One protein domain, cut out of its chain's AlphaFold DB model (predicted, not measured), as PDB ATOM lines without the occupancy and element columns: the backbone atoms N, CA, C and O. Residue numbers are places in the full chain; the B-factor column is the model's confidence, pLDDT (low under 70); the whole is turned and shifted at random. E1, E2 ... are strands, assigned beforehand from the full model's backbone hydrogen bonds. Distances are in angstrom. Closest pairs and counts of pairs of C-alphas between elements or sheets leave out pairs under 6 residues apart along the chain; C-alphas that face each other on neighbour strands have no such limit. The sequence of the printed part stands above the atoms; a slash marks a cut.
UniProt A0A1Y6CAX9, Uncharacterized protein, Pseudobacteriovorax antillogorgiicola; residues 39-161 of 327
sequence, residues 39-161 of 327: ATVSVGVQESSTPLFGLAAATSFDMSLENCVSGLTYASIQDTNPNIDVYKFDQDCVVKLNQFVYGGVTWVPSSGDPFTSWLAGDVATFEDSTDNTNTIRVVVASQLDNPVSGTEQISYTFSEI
ATOM      1  N   ALA A  39      25.786 -43.308  15.934       78.06
ATOM      2  CA  ALA A  39      24.759 -42.328  16.212       78.06
ATOM      3  C   ALA A  39      23.483 -43.043  16.646       78.06
ATOM      4  O   ALA A  39      23.037 -43.982  15.987       78.06
ATOM      5  N   THR A  40      22.897 -42.575  17.745       83.06
ATOM      6  CA  THR A  40      21.584 -43.030  18.191       83.06
ATOM      7  C   THR A  40      20.517 -42.178  17.512       83.06
ATOM      8  O   THR A  40      20.416 -40.978  17.774       83.06
ATOM      9  N   VAL A  41      19.722 -42.800  16.648       79.06
ATOM     10  CA  VAL A  41      18.628 -42.171  15.904       79.06
ATOM     11  C   VAL A  41      17.301 -42.566  16.540       79.06
ATOM     12  O   VAL A  41      17.060 -43.743  16.816       79.06
ATOM     13  N   SER A  42      16.427 -41.585  16.765       76.19
ATOM     14  CA  SER A  42      15.068 -41.850  17.236       76.19
ATOM     15  C   SER A  42      14.178 -42.264  16.068       76.19
ATOM     16  O   SER A  42      14.151 -41.612  15.019       76.19
ATOM     17  N   VAL A  43      13.421 -43.335  16.278       70.06
ATOM     18  CA  VAL A  43      12.391 -43.810  15.361       70.06
ATOM     19  C   VAL A  43      11.022 -43.616  15.982       70.06
ATOM     20  O   VAL A  43      10.844 -43.732  17.195       70.06
ATOM     21  N   GLY A  44      10.026 -43.328  15.163       73.31
ATOM     22  CA  GLY A  44       8.680 -43.216  15.679       73.31
ATOM     23  C   GLY A  44       7.624 -43.175  14.605       73.31
ATOM     24  O   GLY A  44       7.878 -43.139  13.405       73.31
ATOM     25  N   VAL A  45       6.399 -43.163  15.089       69.44
ATOM     26  CA  VAL A  45       5.200 -43.039  14.287       69.44
ATOM     27  C   VAL A  45       4.473 -41.806  14.801       69.44
ATOM     28  O   VAL A  45       4.169 -41.731  15.992       69.44
ATOM     29  N   GLN A  46       4.258 -40.819  13.934       73.88
ATOM     30  CA  GLN A  46       3.727 -39.518  14.333       73.88
ATOM     31  C   GLN A  46       2.283 -39.330  13.871       73.88
ATOM     32  O   GLN A  46       1.832 -39.927  12.892       73.88
ATOM     33  N   GLU A  47       1.562 -38.469  14.589       64.62
ATOM     34  CA  GLU A  47       0.261 -37.972  14.142       64.62
ATOM     35  C   GLU A  47       0.430 -37.210  12.827       64.62
ATOM     36  O   GLU A  47       1.397 -36.464  12.643       64.62
ATOM     37  N   SER A  48      -0.518 -37.380  11.904       57.97
ATOM     38  CA  SER A  48      -0.536 -36.546  10.706       57.97
ATOM     39  C   SER A  48      -0.780 -35.091  11.111       57.97
ATOM     40  O   SER A  48      -1.754 -34.782  11.795       57.97
ATOM     41  N   SER A  49       0.086 -34.182  10.662       46.81
ATOM     42  CA  SER A  49      -0.026 -32.743  10.929       46.81
ATOM     43  C   SER A  49      -1.107 -32.051  10.090       46.81
ATOM     44  O   SER A  49      -1.317 -30.845  10.237       46.81
ATOM     45  N   THR A  50      -1.813 -32.783   9.218       47.78
ATOM     46  CA  THR A  50      -2.927 -32.239   8.440       47.78
ATOM     47  C   THR A  50      -4.177 -32.087   9.323       47.78
ATOM     48  O   THR A  50      -4.751 -33.080   9.773       47.78
ATOM     49  N   PRO A  51      -4.656 -30.850   9.565       37.81
ATOM     50  CA  PRO A  51      -5.655 -30.548  10.598       37.81
ATOM     51  C   PRO A  51      -7.078 -31.071  10.324       37.81
ATOM     52  O   PRO A  51      -7.969 -30.824  11.130       37.81
ATOM     53  N   LEU A  52      -7.311 -31.778   9.213       36.69
ATOM     54  CA  LEU A  52      -8.637 -32.278   8.830       36.69
ATOM     55  C   LEU A  52      -8.802 -33.805   8.923       36.69
ATOM     56  O   LEU A  52      -9.936 -34.253   9.041       36.69
ATOM     57  N   PHE A  53      -7.717 -34.593   8.929       41.00
ATOM     58  CA  PHE A  53      -7.785 -36.070   8.920       41.00
ATOM     59  C   PHE A  53      -6.676 -36.740   9.752       41.00
ATOM     60  O   PHE A  53      -6.213 -37.833   9.429       41.00
ATOM     61  N   GLY A  54      -6.213 -36.077  10.815       43.84
ATOM     62  CA  GLY A  54      -5.199 -36.635  11.706       43.84
ATOM     63  C   GLY A  54      -5.725 -37.832  12.497       43.84
ATOM     64  O   GLY A  54      -6.594 -37.678  13.354       43.84
ATOM     65  N   LEU A  55      -5.187 -39.024  12.232       53.91
ATOM     66  CA  LEU A  55      -5.318 -40.162  13.141       53.91
ATOM     67  C   LEU A  55      -4.394 -39.938  14.349       53.91
ATOM     68  O   LEU A  55      -3.285 -39.420  14.198       53.91
ATOM     69  N   ALA A  56      -4.850 -40.336  15.542       64.81
ATOM     70  CA  ALA A  56      -4.003 -40.356  16.735       64.81
ATOM     71  C   ALA A  56      -2.768 -41.252  16.521       64.81
ATOM     72  O   ALA A  56      -2.796 -42.168  15.692       64.81
ATOM     73  N   ALA A  57      -1.694 -41.009  17.277       71.81
ATOM     74  CA  ALA A  57      -0.458 -41.781  17.147       71.81
ATOM     75  C   ALA A  57      -0.700 -43.291  17.352       71.81
ATOM     76  O   ALA A  57      -1.563 -43.696  18.139       71.81
ATOM     77  N   ALA A  58       0.080 -44.131  16.661       79.62
ATOM     78  CA  ALA A  58       0.057 -45.571  16.902       79.62
ATOM     79  C   ALA A  58       0.397 -45.872  18.369       79.62
ATOM     80  O   ALA A  58       1.277 -45.247  18.961       79.62
ATOM     81  N   THR A  59      -0.286 -46.855  18.951       83.75
ATOM     82  CA  THR A  59      -0.037 -47.286  20.331       83.75
ATOM     83  C   THR A  59       1.217 -48.143  20.454       83.75
ATOM     84  O   THR A  59       1.800 -48.185  21.529       83.75
ATOM     85  N   SER A  60       1.606 -48.838  19.384       89.69
ATOM     86  CA  SER A  60       2.872 -49.569  19.285       89.69
ATOM     87  C   SER A  60       3.266 -49.773  17.820       89.69
ATOM     88  O   SER A  60       2.434 -49.638  16.918       89.69
ATOM     89  N   PHE A  61       4.536 -50.093  17.573       92.00
ATOM     90  CA  PHE A  61       5.066 -50.377  16.239       92.00
ATOM     91  C   PHE A  61       6.198 -51.403  16.291       92.00
ATOM     92  O   PHE A  61       6.809 -51.608  17.340       92.00
ATOM     93  N   ASP A  62       6.468 -52.028  15.146       93.12
ATOM     94  CA  ASP A  62       7.653 -52.849  14.903       93.12
ATOM     95  C   ASP A  62       8.303 -52.430  13.580       93.12
ATOM     96  O   ASP A  62       7.633 -52.349  12.544       93.12
ATOM     97  N   MET A  63       9.602 -52.148  13.628       93.81
ATOM     98  CA  MET A  63      10.410 -51.768  12.470       93.81
ATOM     99  C   MET A  63      11.672 -52.635  12.359       93.81
ATOM    100  O   MET A  63      12.124 -53.202  13.351       93.81
ATOM    101  N   SER A  64      12.284 -52.708  11.179       93.88
ATOM    102  CA  SER A  64      13.614 -53.296  10.962       93.88
ATOM    103  C   SER A  64      14.579 -52.278  10.352       93.88
ATOM    104  O   SER A  64      14.149 -51.323   9.716       93.88
ATOM    105  N   LEU A  65      15.887 -52.468  10.550       94.31
ATOM    106  CA  LEU A  65      16.939 -51.774   9.796       94.31
ATOM    107  C   LEU A  65      17.565 -52.768   8.819       94.31
ATOM    108  O   LEU A  65      18.040 -53.829   9.240       94.31
ATOM    109  N   GLU A  66      17.600 -52.407   7.543       95.12
ATOM    110  CA  GLU A  66      18.094 -53.245   6.452       95.12
ATOM    111  C   GLU A  66      18.978 -52.453   5.479       95.12
ATOM    112  O   GLU A  66      19.051 -51.227   5.534       95.12
ATOM    113  N   ASN A  67      19.632 -53.177   4.566       94.38
ATOM    114  CA  ASN A  67      20.370 -52.656   3.406       94.38
ATOM    115  C   ASN A  67      21.579 -51.747   3.679       94.38
ATOM    116  O   ASN A  67      22.226 -51.326   2.725       94.38
ATOM    117  N   CYS A  68      21.955 -51.530   4.939       94.56
ATOM    118  CA  CYS A  68      23.192 -50.839   5.282       94.56
ATOM    119  C   CYS A  68      24.413 -51.476   4.602       94.56
ATOM    120  O   CYS A  68      24.631 -52.689   4.714       94.56
ATOM    121  N   VAL A  69      25.257 -50.663   3.961       93.00
ATOM    122  CA  VAL A  69      26.498 -51.109   3.301       93.00
ATOM    123  C   VAL A  69      27.458 -51.779   4.288       93.00
ATOM    124  O   VAL A  69      28.148 -52.734   3.922       93.00
ATOM    125  N   SER A  70      27.475 -51.348   5.553       90.94
ATOM    126  CA  SER A  70      28.246 -52.012   6.617       90.94
ATOM    127  C   SER A  70      27.794 -53.449   6.929       90.94
ATOM    128  O   SER A  70      28.512 -54.187   7.609       90.94
ATOM    129  N   GLY A  71      26.607 -53.855   6.466       92.25
ATOM    130  CA  GLY A  71      25.946 -55.107   6.831       92.25
ATOM    131  C   GLY A  71      25.212 -55.057   8.176       92.25
ATOM    132  O   GLY A  71      24.702 -56.086   8.625       92.25
ATOM    133  N   LEU A  72      25.155 -53.893   8.833       90.12
ATOM    134  CA  LEU A  72      24.379 -53.702  10.055       90.12
ATOM    135  C   LEU A  72      22.886 -53.908   9.776       90.12
ATOM    136  O   LEU A  72      22.322 -53.333   8.851       90.12
ATOM    137  N   THR A  73      22.239 -54.730  10.600       91.06
ATOM    138  CA  THR A  73      20.800 -54.989  10.510       91.06
ATOM    139  C   THR A  73      20.194 -55.077  11.902       91.06
ATOM    140  O   THR A  73      20.830 -55.571  12.837       91.06
ATOM    141  N   TYR A  74      18.950 -54.627  12.032       90.19
ATOM    142  CA  TYR A  74      18.130 -54.826  13.226       90.19
ATOM    143  C   TYR A  74      16.834 -55.499  12.810       90.19
ATOM    144  O   TYR A  74      16.109 -54.975  11.973       90.19
ATOM    145  N   ALA A  75      16.535 -56.655  13.398       84.38
ATOM    146  CA  ALA A  75      15.354 -57.428  13.021       84.38
ATOM    147  C   ALA A  75      14.046 -56.887  13.623       84.38
ATOM    148  O   ALA A  75      12.981 -57.196  13.105       84.38
ATOM    149  N   SER A  76      14.118 -56.143  14.733       89.62
ATOM    150  CA  SER A  76      12.945 -55.609  15.430       89.62
ATOM    151  C   SER A  76      13.331 -54.397  16.276       89.62
ATOM    152  O   SER A  76      14.247 -54.467  17.102       89.62
ATOM    153  N   ILE A  77      12.631 -53.292  16.049       87.81
ATOM    154  CA  ILE A  77      12.734 -52.011  16.744       87.81
ATOM    155  C   ILE A  77      11.316 -51.660  17.189       87.81
ATOM    156  O   ILE A  77      10.426 -51.499  16.355       87.81
ATOM    157  N   GLN A  78      11.105 -51.584  18.499       88.62
ATOM    158  CA  GLN A  78       9.773 -51.496  19.100       88.62
ATOM    159  C   GLN A  78       9.571 -50.166  19.823       88.62
ATOM    160  O   GLN A  78      10.526 -49.520  20.245       88.62
ATOM    161  N   ASP A  79       8.317 -49.792  20.052       81.19
ATOM    162  CA  ASP A  79       7.912 -48.576  20.770       81.19
ATOM    163  C   ASP A  79       8.481 -48.476  22.197       81.19
ATOM    164  O   ASP A  79       8.731 -47.380  22.699       81.19
ATOM    165  N   THR A  80       8.747 -49.615  22.843       82.69
ATOM    166  CA  THR A  80       9.393 -49.663  24.169       82.69
ATOM    167  C   THR A  80      10.872 -49.262  24.148       82.69
ATOM    168  O   THR A  80      11.418 -48.891  25.190       82.69
ATOM    169  N   ASN A  81      11.517 -49.307  22.980       84.44
ATOM    170  CA  ASN A  81      12.869 -48.811  22.750       84.44
ATOM    171  C   ASN A  81      12.965 -48.174  21.349       84.44
ATOM    172  O   ASN A  81      13.491 -48.796  20.422       84.44
ATOM    173  N   PRO A  82      12.458 -46.938  21.186       85.00
ATOM    174  CA  PRO A  82      12.274 -46.288  19.891       85.00
ATOM    175  C   PRO A  82      13.575 -45.650  19.381       85.00
ATOM    176  O   PRO A  82      13.569 -44.548  18.835       85.00
ATOM    177  N   ASN A  83      14.712 -46.302  19.612       85.00
ATOM    178  CA  ASN A  83      16.026 -45.813  19.229       85.00
ATOM    179  C   ASN A  83      16.812 -46.923  18.539       85.00
ATOM    180  O   ASN A  83      16.770 -48.080  18.963       85.00
ATOM    181  N   ILE A  84      17.562 -46.544  17.511       89.00
ATOM    182  CA  ILE A  84      18.508 -47.417  16.818       89.00
ATOM    183  C   ILE A  84      19.900 -46.814  16.864       89.00
ATOM    184  O   ILE A  84      20.048 -45.602  16.743       89.00
ATOM    185  N   ASP A  85      20.911 -47.663  17.001       90.00
ATOM    186  CA  ASP A  85      22.301 -47.250  16.847       90.00
ATOM    187  C   ASP A  85      22.755 -47.597  15.428       90.00
ATOM    188  O   ASP A  85      22.721 -48.757  15.021       90.00
ATOM    189  N   VAL A  86      23.169 -46.590  14.665       89.44
ATOM    190  CA  VAL A  86      23.651 -46.732  13.282       89.44
ATOM    191  C   VAL A  86      25.061 -46.173  13.156       89.44
ATOM    192  O   VAL A  86      25.440 -45.248  13.878       89.44
ATOM    193  N   TYR A  87      25.867 -46.731  12.252       89.44
ATOM    194  CA  TYR A  87      27.184 -46.164  11.973       89.44
ATOM    195  C   TYR A  87      27.024 -44.833  11.239       89.44
ATOM    196  O   TYR A  87      26.342 -44.761  10.215       89.44
ATOM    197  N   LYS A  88      27.682 -43.775  11.725       87.62
ATOM    198  CA  LYS A  88      27.802 -42.546  10.938       87.62
ATOM    199  C   LYS A  88      28.463 -42.849   9.596       87.62
ATOM    200  O   LYS A  88      29.414 -43.625   9.511       87.62
ATOM    201  N   PHE A  89      27.961 -42.185   8.569       88.81
ATOM    202  CA  PHE A  89      28.351 -42.297   7.171       88.81
ATOM    203  C   PHE A  89      28.058 -43.643   6.494       88.81
ATOM    204  O   PHE A  89      28.501 -43.851   5.361       88.81
ATOM    205  N   ASP A  90      27.321 -44.543   7.151       90.81
ATOM    206  CA  ASP A  90      26.816 -45.748   6.494       90.81
ATOM    207  C   ASP A  90      25.872 -45.362   5.352       90.81
ATOM    208  O   ASP A  90      25.238 -44.304   5.381       90.81
ATOM    209  N   GLN A  91      25.821 -46.187   4.317       93.25
ATOM    210  CA  GLN A  91      25.059 -45.908   3.101       93.25
ATOM    211  C   GLN A  91      23.966 -46.947   2.923       93.25
ATOM    212  O   GLN A  91      24.068 -48.060   3.439       93.25
ATOM    213  N   ASP A  92      22.921 -46.563   2.197       93.38
ATOM    214  CA  ASP A  92      21.796 -47.423   1.807       93.38
ATOM    215  C   ASP A  92      21.031 -48.075   2.980       93.38
ATOM    216  O   ASP A  92      20.194 -48.953   2.778       93.38
ATOM    217  N   CYS A  93      21.270 -47.608   4.208       93.62
ATOM    218  CA  CYS A  93      20.512 -47.990   5.389       93.62
ATOM    219  C   CYS A  93      19.054 -47.548   5.258       93.62
ATOM    220  O   CYS A  93      18.761 -46.362   5.097       93.62
ATOM    221  N   VAL A  94      18.132 -48.494   5.403       93.81
ATOM    222  CA  VAL A  94      16.694 -48.240   5.347       93.81
ATOM    223  C   VAL A  94      16.037 -48.796   6.593       93.81
ATOM    224  O   VAL A  94      16.178 -49.982   6.895       93.81
ATOM    225  N   VAL A  95      15.270 -47.955   7.284       92.56
ATOM    226  CA  VAL A  95      14.341 -48.433   8.306       92.56
ATOM    227  C   VAL A  95      13.005 -48.754   7.657       92.56
ATOM    228  O   VAL A  95      12.461 -47.937   6.912       92.56
ATOM    229  N   LYS A  96      12.507 -49.964   7.913       94.50
ATOM    230  CA  LYS A  96      11.264 -50.500   7.368       94.50
ATOM    231  C   LYS A  96      10.226 -50.660   8.466       94.50
ATOM    232  O   LYS A  96      10.508 -51.252   9.498       94.50
ATOM    233  N   LEU A  97       9.015 -50.167   8.236       93.31
ATOM    234  CA  LEU A  97       7.857 -50.388   9.097       93.31
ATOM    235  C   LEU A  97       7.222 -51.744   8.775       93.31
ATOM    236  O   LEU A  97       6.601 -51.906   7.726       93.31
ATOM    237  N   ASN A  98       7.346 -52.696   9.697       93.62
ATOM    238  CA  ASN A  98       6.817 -54.047   9.530       93.62
ATOM    239  C   ASN A  98       5.342 -54.126   9.926       93.62
ATOM    240  O   ASN A  98       4.565 -54.819   9.278       93.62
ATOM    241  N   GLN A  99       4.961 -53.440  11.006       94.38
ATOM    242  CA  GLN A  99       3.585 -53.372  11.495       94.38
ATOM    243  C   GLN A  99       3.407 -52.240  12.511       94.38
ATOM    244  O   GLN A  99       4.370 -51.771  13.125       94.38
ATOM    245  N   PHE A 100       2.160 -51.848  12.752       92.94
ATOM    246  CA  PHE A 100       1.800 -50.936  13.838       92.94
ATOM    247  C   PHE A 100       0.432 -51.275  14.432       92.94
ATOM    248  O   PHE A 100      -0.379 -51.952  13.803       92.94
ATOM    249  N   VAL A 101       0.174 -50.812  15.655       90.38
ATOM    250  CA  VAL A 101      -1.124 -50.962  16.322       90.38
ATOM    251  C   VAL A 101      -1.783 -49.600  16.465       90.38
ATOM    252  O   VAL A 101      -1.200 -48.673  17.027       90.38
ATOM    253  N   TYR A 102      -3.015 -49.484  15.984       85.81
ATOM    254  CA  TYR A 102      -3.836 -48.281  16.092       85.81
ATOM    255  C   TYR A 102      -5.283 -48.675  16.386       85.81
ATOM    256  O   TYR A 102      -5.809 -49.607  15.783       85.81
ATOM    257  N   GLY A 103      -5.921 -48.012  17.355       82.94
ATOM    258  CA  GLY A 103      -7.296 -48.344  17.757       82.94
ATOM    259  C   GLY A 103      -7.473 -49.776  18.288       82.94
ATOM    260  O   GLY A 103      -8.580 -50.300  18.272       82.94
ATOM    261  N   GLY A 104      -6.390 -50.427  18.736       86.69
ATOM    262  CA  GLY A 104      -6.391 -51.842  19.129       86.69
ATOM    263  C   GLY A 104      -6.324 -52.835  17.961       86.69
ATOM    264  O   GLY A 104      -6.367 -54.040  18.203       86.69
ATOM    265  N   VAL A 105      -6.197 -52.348  16.725       88.50
ATOM    266  CA  VAL A 105      -6.051 -53.145  15.501       88.50
ATOM    267  C   VAL A 105      -4.583 -53.178  15.083       88.50
ATOM    268  O   VAL A 105      -3.919 -52.141  15.095       88.50
ATOM    269  N   THR A 106      -4.083 -54.358  14.713       94.81
ATOM    270  CA  THR A 106      -2.738 -54.528  14.144       94.81
ATOM    271  C   THR A 106      -2.806 -54.400  12.630       94.81
ATOM    272  O   THR A 106      -3.476 -55.195  11.968       94.81
ATOM    273  N   TRP A 107      -2.067 -53.436  12.102       93.38
ATOM    274  CA  TRP A 107      -1.972 -53.118  10.687       93.38
ATOM    275  C   TRP A 107      -0.653 -53.640  10.125       93.38
ATOM    276  O   TRP A 107       0.414 -53.380  10.692       93.38
ATOM    277  N   VAL A 108      -0.726 -54.363   9.011       95.44
ATOM    278  CA  VAL A 108       0.417 -54.993   8.330       95.44
ATOM    279  C   VAL A 108       0.446 -54.598   6.850       95.44
ATOM    280  O   VAL A 108      -0.598 -54.263   6.302       95.44
ATOM    281  N   PRO A 109       1.605 -54.628   6.174       94.69
ATOM    282  CA  PRO A 109       1.700 -54.425   4.730       94.69
ATOM    283  C   PRO A 109       0.730 -55.318   3.955       94.69
ATOM    284  O   PRO A 109       0.732 -56.533   4.155       94.69
ATOM    285  N   SER A 110      -0.038 -54.751   3.018       90.69
ATOM    286  CA  SER A 110      -1.002 -55.532   2.221       90.69
ATOM    287  C   SER A 110      -0.342 -56.575   1.309       90.69
ATOM    288  O   SER A 110      -0.970 -57.533   0.864       90.69
ATOM    289  N   SER A 111       0.943 -56.401   0.990       80.38
ATOM    290  CA  SER A 111       1.719 -57.391   0.245       80.38
ATOM    291  C   SER A 111       3.222 -57.166   0.379       80.38
ATOM    292  O   SER A 111       3.714 -56.121  -0.037       80.38
ATOM    293  N   GLY A 112       3.958 -58.183   0.838       78.75
ATOM    294  CA  GLY A 112       5.422 -58.233   0.746       78.75
ATOM    295  C   GLY A 112       6.123 -56.982   1.285       78.75
ATOM    296  O   GLY A 112       5.815 -56.543   2.387       78.75
ATOM    297  N   ASP A 113       7.075 -56.451   0.509       76.94
ATOM    298  CA  ASP A 113       7.728 -55.174   0.807       76.94
ATOM    299  C   ASP A 113       6.783 -54.014   0.410       76.94
ATOM    300  O   ASP A 113       6.524 -53.838  -0.787       76.94
ATOM    301  N   PRO A 114       6.206 -53.271   1.378       79.88
ATOM    302  CA  PRO A 114       5.129 -52.310   1.123       79.88
ATOM    303  C   PRO A 114       5.548 -51.102   0.284       79.88
ATOM    304  O   PRO A 114       4.706 -50.526  -0.406       79.88
ATOM    305  N   PHE A 115       6.816 -50.693   0.355       84.31
ATOM    306  CA  PHE A 115       7.315 -49.495  -0.317       84.31
ATOM    307  C   PHE A 115       8.373 -49.862  -1.356       84.31
ATOM    308  O   PHE A 115       9.160 -50.786  -1.177       84.31
ATOM    309  N   THR A 116       8.415 -49.110  -2.459       81.38
ATOM    310  CA  THR A 116       9.382 -49.375  -3.537       81.38
ATOM    311  C   THR A 116      10.792 -48.916  -3.167       81.38
ATOM    312  O   THR A 116      11.757 -49.576  -3.546       81.38
ATOM    313  N   SER A 117      10.924 -47.796  -2.446       88.31
ATOM    314  CA  SER A 117      12.231 -47.212  -2.121       88.31
ATOM    315  C   SER A 117      12.427 -46.857  -0.648       88.31
ATOM    316  O   SER A 117      13.569 -46.680  -0.232       88.31
ATOM    317  N   TRP A 118      11.347 -46.799   0.141       91.88
ATOM    318  CA  TRP A 118      11.351 -46.393   1.553       91.88
ATOM    319  C   TRP A 118      11.910 -44.986   1.802       91.88
ATOM    320  O   TRP A 118      12.349 -44.669   2.911       91.88
ATOM    321  N   LEU A 119      11.887 -44.138   0.774       89.88
ATOM    322  CA  LEU A 119      12.322 -42.749   0.850       89.88
ATOM    323  C   LEU A 119      11.189 -41.856   1.358       89.88
ATOM    324  O   LEU A 119      10.014 -42.202   1.261       89.88
ATOM    325  N   ALA A 120      11.533 -40.684   1.894       86.88
ATOM    326  CA  ALA A 120      10.535 -39.708   2.321       86.88
ATOM    327  C   ALA A 120       9.572 -39.357   1.168       86.88
ATOM    328  O   ALA A 120      10.000 -39.055   0.055       86.88
ATOM    329  N   GLY A 121       8.268 -39.394   1.448       82.88
ATOM    330  CA  GLY A 121       7.190 -39.233   0.472       82.88
ATOM    331  C   GLY A 121       6.652 -40.543  -0.108       82.88
ATOM    332  O   GLY A 121       5.573 -40.517  -0.701       82.88
ATOM    333  N   ASP A 122       7.334 -41.678   0.087       86.12
ATOM    334  CA  ASP A 122       6.831 -42.983  -0.345       86.12
ATOM    335  C   ASP A 122       5.540 -43.350   0.392       86.12
ATOM    336  O   ASP A 122       5.350 -43.050   1.574       86.12
ATOM    337  N   VAL A 123       4.652 -44.037  -0.326       87.25
ATOM    338  CA  VAL A 123       3.296 -44.363   0.115       87.25
ATOM    339  C   VAL A 123       3.057 -45.858  -0.037       87.25
ATOM    340  O   VAL A 123       3.358 -46.421  -1.087       87.25
ATOM    341  N   ALA A 124       2.450 -46.473   0.974       91.25
ATOM    342  CA  ALA A 124       2.005 -47.857   0.931       91.25
ATOM    343  C   ALA A 124       0.629 -48.030   1.571       91.25
ATOM    344  O   ALA A 124       0.153 -47.175   2.323       91.25
ATOM    345  N   THR A 125       0.015 -49.175   1.289       90.44
ATOM    346  CA  THR A 125      -1.231 -49.607   1.915       90.44
ATOM    347  C   THR A 125      -0.928 -50.670   2.962       90.44
ATOM    348  O   THR A 125      -0.235 -51.653   2.697       90.44
ATOM    349  N   PHE A 126      -1.454 -50.455   4.161       93.25
ATOM    350  CA  PHE A 126      -1.477 -51.432   5.235       93.25
ATOM    351  C   PHE A 126      -2.918 -51.901   5.423       93.25
ATOM    352  O   PHE A 126      -3.858 -51.132   5.235       93.25
ATOM    353  N   GLU A 127      -3.090 -53.159   5.788       93.94
ATOM    354  CA  GLU A 127      -4.378 -53.801   6.009       93.94
ATOM    355  C   GLU A 127      -4.487 -54.304   7.448       93.94
ATOM    356  O   GLU A 127      -3.479 -54.601   8.097       93.94
ATOM    357  N   ASP A 128      -5.711 -54.372   7.967       94.00
ATOM    358  CA  ASP A 128      -5.962 -55.011   9.255       94.00
ATOM    359  C   ASP A 128      -5.608 -56.501   9.143       94.00
ATOM    360  O   ASP A 128      -6.149 -57.241   8.321       94.00
ATOM    361  N   SER A 129      -4.694 -56.951  10.006       95.19
ATOM    362  CA  SER A 129      -4.210 -58.337  10.060       95.19
ATOM    363  C   SER A 129      -5.307 -59.393  10.269       95.19
ATOM    364  O   SER A 129      -5.064 -60.586  10.066       95.19
ATOM    365  N   THR A 130      -6.500 -58.977  10.698       92.69
ATOM    366  CA  THR A 130      -7.674 -59.824  10.926       92.69
ATOM    367  C   THR A 130      -8.789 -59.623   9.895       92.69
ATOM    368  O   THR A 130      -9.611 -60.528   9.736       92.69
ATOM    369  N   ASP A 131      -8.798 -58.500   9.168       88.94
ATOM    370  CA  ASP A 131      -9.782 -58.154   8.134       88.94
ATOM    371  C   ASP A 131      -9.146 -57.294   7.029       88.94
ATOM    372  O   ASP A 131      -9.132 -56.066   7.085       88.94
ATOM    373  N   ASN A 132      -8.674 -57.943   5.967       88.44
ATOM    374  CA  ASN A 132      -7.972 -57.269   4.873       88.44
ATOM    375  C   ASN A 132      -8.843 -56.331   4.012       88.44
ATOM    376  O   ASN A 132      -8.349 -55.745   3.050       88.44
ATOM    377  N   THR A 133     -10.136 -56.188   4.320       84.06
ATOM    378  CA  THR A 133     -10.992 -55.178   3.682       84.06
ATOM    379  C   THR A 133     -10.800 -53.789   4.287       84.06
ATOM    380  O   THR A 133     -11.037 -52.788   3.605       84.06
ATOM    381  N   ASN A 134     -10.310 -53.714   5.527       81.81
ATOM    382  CA  ASN A 134      -9.951 -52.461   6.176       81.81
ATOM    383  C   ASN A 134      -8.517 -52.102   5.799       81.81
ATOM    384  O   ASN A 134      -7.594 -52.889   6.024       81.81
ATOM    385  N   THR A 135      -8.321 -50.903   5.248       85.06
ATOM    386  CA  THR A 135      -6.998 -50.440   4.814       85.06
ATOM    387  C   THR A 135      -6.677 -49.047   5.343       85.06
ATOM    388  O   THR A 135      -7.547 -48.183   5.457       85.06
ATOM    389  N   ILE A 136      -5.403 -48.821   5.654       84.19
ATOM    390  CA  ILE A 136      -4.837 -47.521   6.010       84.19
ATOM    391  C   ILE A 136      -3.684 -47.222   5.061       84.19
ATOM    392  O   ILE A 136      -2.854 -48.079   4.756       84.19
ATOM    393  N   ARG A 137      -3.608 -45.973   4.613       82.69
ATOM    394  CA  ARG A 137      -2.481 -45.467   3.838       82.69
ATOM    395  C   ARG A 137      -1.398 -44.977   4.786       82.69
ATOM    396  O   ARG A 137      -1.665 -44.170   5.676       82.69
ATOM    397  N   VAL A 138      -0.179 -45.445   4.563       86.56
ATOM    398  CA  VAL A 138       1.010 -45.084   5.334       86.56
ATOM    399  C   VAL A 138       1.971 -44.324   4.433       86.56
ATOM    400  O   VAL A 138       2.209 -44.733   3.297       86.56
ATOM    401  N   VAL A 139       2.521 -43.223   4.938       85.31
ATOM    402  CA  VAL A 139       3.496 -42.387   4.231       85.31
ATOM    403  C   VAL A 139       4.783 -42.306   5.044       85.31
ATOM    404  O   VAL A 139       4.739 -42.032   6.248       85.31
ATOM    405  N   VAL A 140       5.925 -42.510   4.390       87.56
ATOM    406  CA  VAL A 140       7.246 -42.246   4.975       87.56
ATOM    407  C   VAL A 140       7.414 -40.732   5.086       87.56
ATOM    408  O   VAL A 140       7.557 -40.048   4.075       87.56
ATOM    409  N   ALA A 141       7.369 -40.181   6.295       83.69
ATOM    410  CA  ALA A 141       7.512 -38.740   6.499       83.69
ATOM    411  C   ALA A 141       8.989 -38.322   6.550       83.69
ATOM    412  O   ALA A 141       9.361 -37.299   5.976       83.69
ATOM    413  N   SER A 142       9.839 -39.133   7.179       89.56
ATOM    414  CA  SER A 142      11.290 -38.936   7.202       89.56
ATOM    415  C   SER A 142      12.038 -40.267   7.323       89.56
ATOM    416  O   SER A 142      11.505 -41.234   7.868       89.56
ATOM    417  N   GLN A 143      13.271 -40.307   6.816       93.56
ATOM    418  CA  GLN A 143      14.139 -41.489   6.753       93.56
ATOM    419  C   GLN A 143      15.592 -41.094   7.089       93.56
ATOM    420  O   GLN A 143      15.888 -39.901   7.168       93.56
ATOM    421  N   LEU A 144      16.478 -42.076   7.297       91.88
ATOM    422  CA  LEU A 144      17.931 -41.861   7.389       91.88
ATOM    423  C   LEU A 144      18.484 -41.137   6.152       91.88
ATOM    424  O   LEU A 144      18.035 -41.386   5.028       91.88
ATOM    425  N   ASP A 145      19.490 -40.286   6.360       90.50
ATOM    426  CA  ASP A 145      20.246 -39.705   5.259       90.50
ATOM    427  C   ASP A 145      21.084 -40.800   4.587       90.50
ATOM    428  O   ASP A 145      21.466 -41.804   5.196       90.50
ATOM    429  N   ASN A 146      21.407 -40.591   3.314       91.06
ATOM    430  CA  ASN A 146      22.348 -41.435   2.591       91.06
ATOM    431  C   ASN A 146      23.502 -40.564   2.068       91.06
ATOM    432  O   ASN A 146      23.328 -39.872   1.058       91.06
ATOM    433  N   PRO A 147      24.668 -40.545   2.737       92.69
ATOM    434  CA  PRO A 147      25.056 -41.366   3.892       92.69
ATOM    435  C   PRO A 147      24.500 -40.855   5.240       92.69
ATOM    436  O   PRO A 147      24.203 -39.667   5.363       92.69
ATOM    437  N   VAL A 148      24.451 -41.722   6.260       91.12
ATOM    438  CA  VAL A 148      23.917 -41.423   7.606       91.12
ATOM    439  C   VAL A 148      24.686 -40.277   8.277       91.12
ATOM    440  O   VAL A 148      25.903 -40.355   8.470       91.12
ATOM    441  N   SER A 149      23.993 -39.220   8.690       87.75
ATOM    442  CA  SER A 149      24.550 -38.052   9.386       87.75
ATOM    443  C   SER A 149      24.599 -38.219  10.910       87.75
ATOM    444  O   SER A 149      25.461 -37.637  11.581       87.75
ATOM    445  N   GLY A 150      23.712 -39.042  11.469       82.69
ATOM    446  CA  GLY A 150      23.542 -39.265  12.902       82.69
ATOM    447  C   GLY A 150      22.707 -38.201  13.621       82.69
ATOM    448  O   GLY A 150      22.739 -38.130  14.850       82.69
ATOM    449  N   THR A 151      22.014 -37.345  12.872       83.88
ATOM    450  CA  THR A 151      21.119 -36.295  13.399       83.88
ATOM    451  C   THR A 151      19.673 -36.463  12.947       83.88
ATOM    452  O   THR A 151      18.819 -35.636  13.266       83.88
ATOM    453  N   GLU A 152      19.404 -37.521  12.195       87.38
ATOM    454  CA  GLU A 152      18.125 -37.778  11.568       87.38
ATOM    455  C   GLU A 152      17.067 -38.187  12.586       87.38
ATOM    456  O   GLU A 152      17.337 -38.599  13.717       87.38
ATOM    457  N   GLN A 153      15.825 -38.106  12.131       83.50
ATOM    458  CA  GLN A 153      14.683 -38.717  12.781       83.50
ATOM    459  C   GLN A 153      13.932 -39.513  11.723       83.50
ATOM    460  O   GLN A 153      13.702 -39.011  10.623       83.50
ATOM    461  N   ILE A 154      13.513 -40.728  12.058       84.50
ATOM    462  CA  ILE A 154      12.675 -41.546  11.175       84.50
ATOM    463  C   ILE A 154      11.232 -41.431  11.646       84.50
ATOM    464  O   ILE A 154      10.945 -41.608  12.835       84.50
ATOM    465  N   SER A 155      10.324 -41.123  10.725       84.94
ATOM    466  CA  SER A 155       8.909 -40.972  11.045       84.94
ATOM    467  C   SER A 155       7.996 -41.449   9.923       84.94
ATOM    468  O   SER A 155       8.286 -41.284   8.738       84.94
ATOM    469  N   TYR A 156       6.860 -42.019  10.320       82.31
ATOM    470  CA  TYR A 156       5.768 -42.422   9.438       82.31
ATOM    471  C   TYR A 156       4.484 -41.709   9.849       82.31
ATOM    472  O   TYR A 156       4.279 -41.440  11.035       82.31
ATOM    473  N   THR A 157       3.626 -41.428   8.871       80.31
ATOM    474  CA  THR A 157       2.305 -40.810   9.068       80.31
ATOM    475  C   THR A 157       1.216 -41.650   8.411       80.31
ATOM    476  O   THR A 157       1.484 -42.412   7.480       80.31
ATOM    477  N   PHE A 158      -0.015 -41.511   8.901       76.88
ATOM    478  CA  PHE A 158      -1.153 -42.317   8.468       76.88
ATOM    479  C   PHE A 158      -2.318 -41.466   7.985       76.88
ATOM    480  O   PHE A 158      -2.583 -40.390   8.522       76.88
ATOM    481  N   SER A 159      -3.067 -42.013   7.035       66.38
ATOM    482  CA  SER A 159      -4.374 -41.505   6.629       66.38
ATOM    483  C   SER A 159      -5.301 -42.678   6.318       66.38
ATOM    484  O   SER A 159      -4.899 -43.612   5.623       66.38
ATOM    485  N   GLU A 160      -6.535 -42.641   6.808       49.53
ATOM    486  CA  GLU A 160      -7.546 -43.647   6.473       49.53
ATOM    487  C   GLU A 160      -8.041 -43.445   5.030       49.53
ATOM    488  O   GLU A 160      -8.332 -42.318   4.624       49.53
ATOM    489  N   ILE A 161      -8.128 -44.529   4.249       45.16
ATOM    490  CA  ILE A 161      -8.856 -44.539   2.972       45.16
ATOM    491  C   ILE A 161     -10.135 -45.341   3.206       45.16
ATOM    492  O   ILE A 161     -10.157 -46.557   3.031       45.16
TER     493      ILE A 161
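What this domain is: This is residues 39 to 161 of the 327 residues of an uncharacterized protein of Pseudobacteriovorax antillogorgiicola (UniProt A0A1Y6CAX9). One long sheet of nine strands is curled and folded back on itself, like a flattened barrel left open between its edge strands E3 and E4. E3, E2, E5, E6 and E7 make one leaf and E9, E1 and E4 the facing leaf, with the long strand E8 as the hinge, while the link of residues 46 to 59 loops outward. The printed part has 123 residues, with strands E1 to E9 in number order along the chain and no named helix: the class is all strand. The sheet is mixed, in the order E3, E2, E5, E6, E7, E8, E9, E1, E4. The whole is compact, with a radius of gyration of the C-alphas of 14.0 A and spans of 40 by 30 by 26 A.

How they stand to each other: E1, residues 39 to 45, has staggered pairing: residues 39 to 42 pair with E4, residues 83 to 87, and residues 42 to 45 with E9, residues 153 to 160. E1 and E4 are antiparallel, with N 41 and O 84 2.8 A apart. E1 and E9 are parallel at 9 degrees, with N 44 and O 154 3.0 A apart. E2, residues 60 to 66, and E3, residues 74 to 78, form a hairpin, with N 77 and O 63 2.7 A apart. E2 is also antiparallel to E5, residues 94 to 102, with N 64 and O 96 2.8 A apart. The closest C-alphas of E3 and E4 are Ile 77 and Ile 84, 7.4 A apart. E5 begins a meander, each strand the antiparallel neighbour of the one before: E6, residues 105 to 109, E7, residues 123 to 128, E8, residues 131 to 142, and E9 follow. Within hydrogen-bond range are N 107 and O 100 at 2.8 A, N 127 and O 108 at 2.8 A, N 126 and O 136 at 2.8 A, and N 139 and O 157 at 2.9 A. Between the leaves of this folded sheet, the closest C-alphas of E5 and E9 are Val 95 and Ile 154, 7.6 A apart.

Where its parts are: E1 begins at C-alpha 39, (24.759, -42.328, 16.212). E2 is 20.2 A long from first to last C-alpha, E5 23.2 A, E8 28.5 A and E9 23.6 A. E5 bends by 52 degrees at residue 98, and E8 by 73 degrees at residue 134. E9 ends at C-alpha 160, (-7.546, -43.647, 6.473).

The domain as a whole: The two C-alphas farthest apart, those of Leu 52 and Ser 70, are 41.9 A apart. The printed part has no cut; the links E1 to E2 and E6 to E7 are long. Mean pLDDT of the printed part is 83.5, with residues 45, 47 to 56 and 159 to 161 under 70.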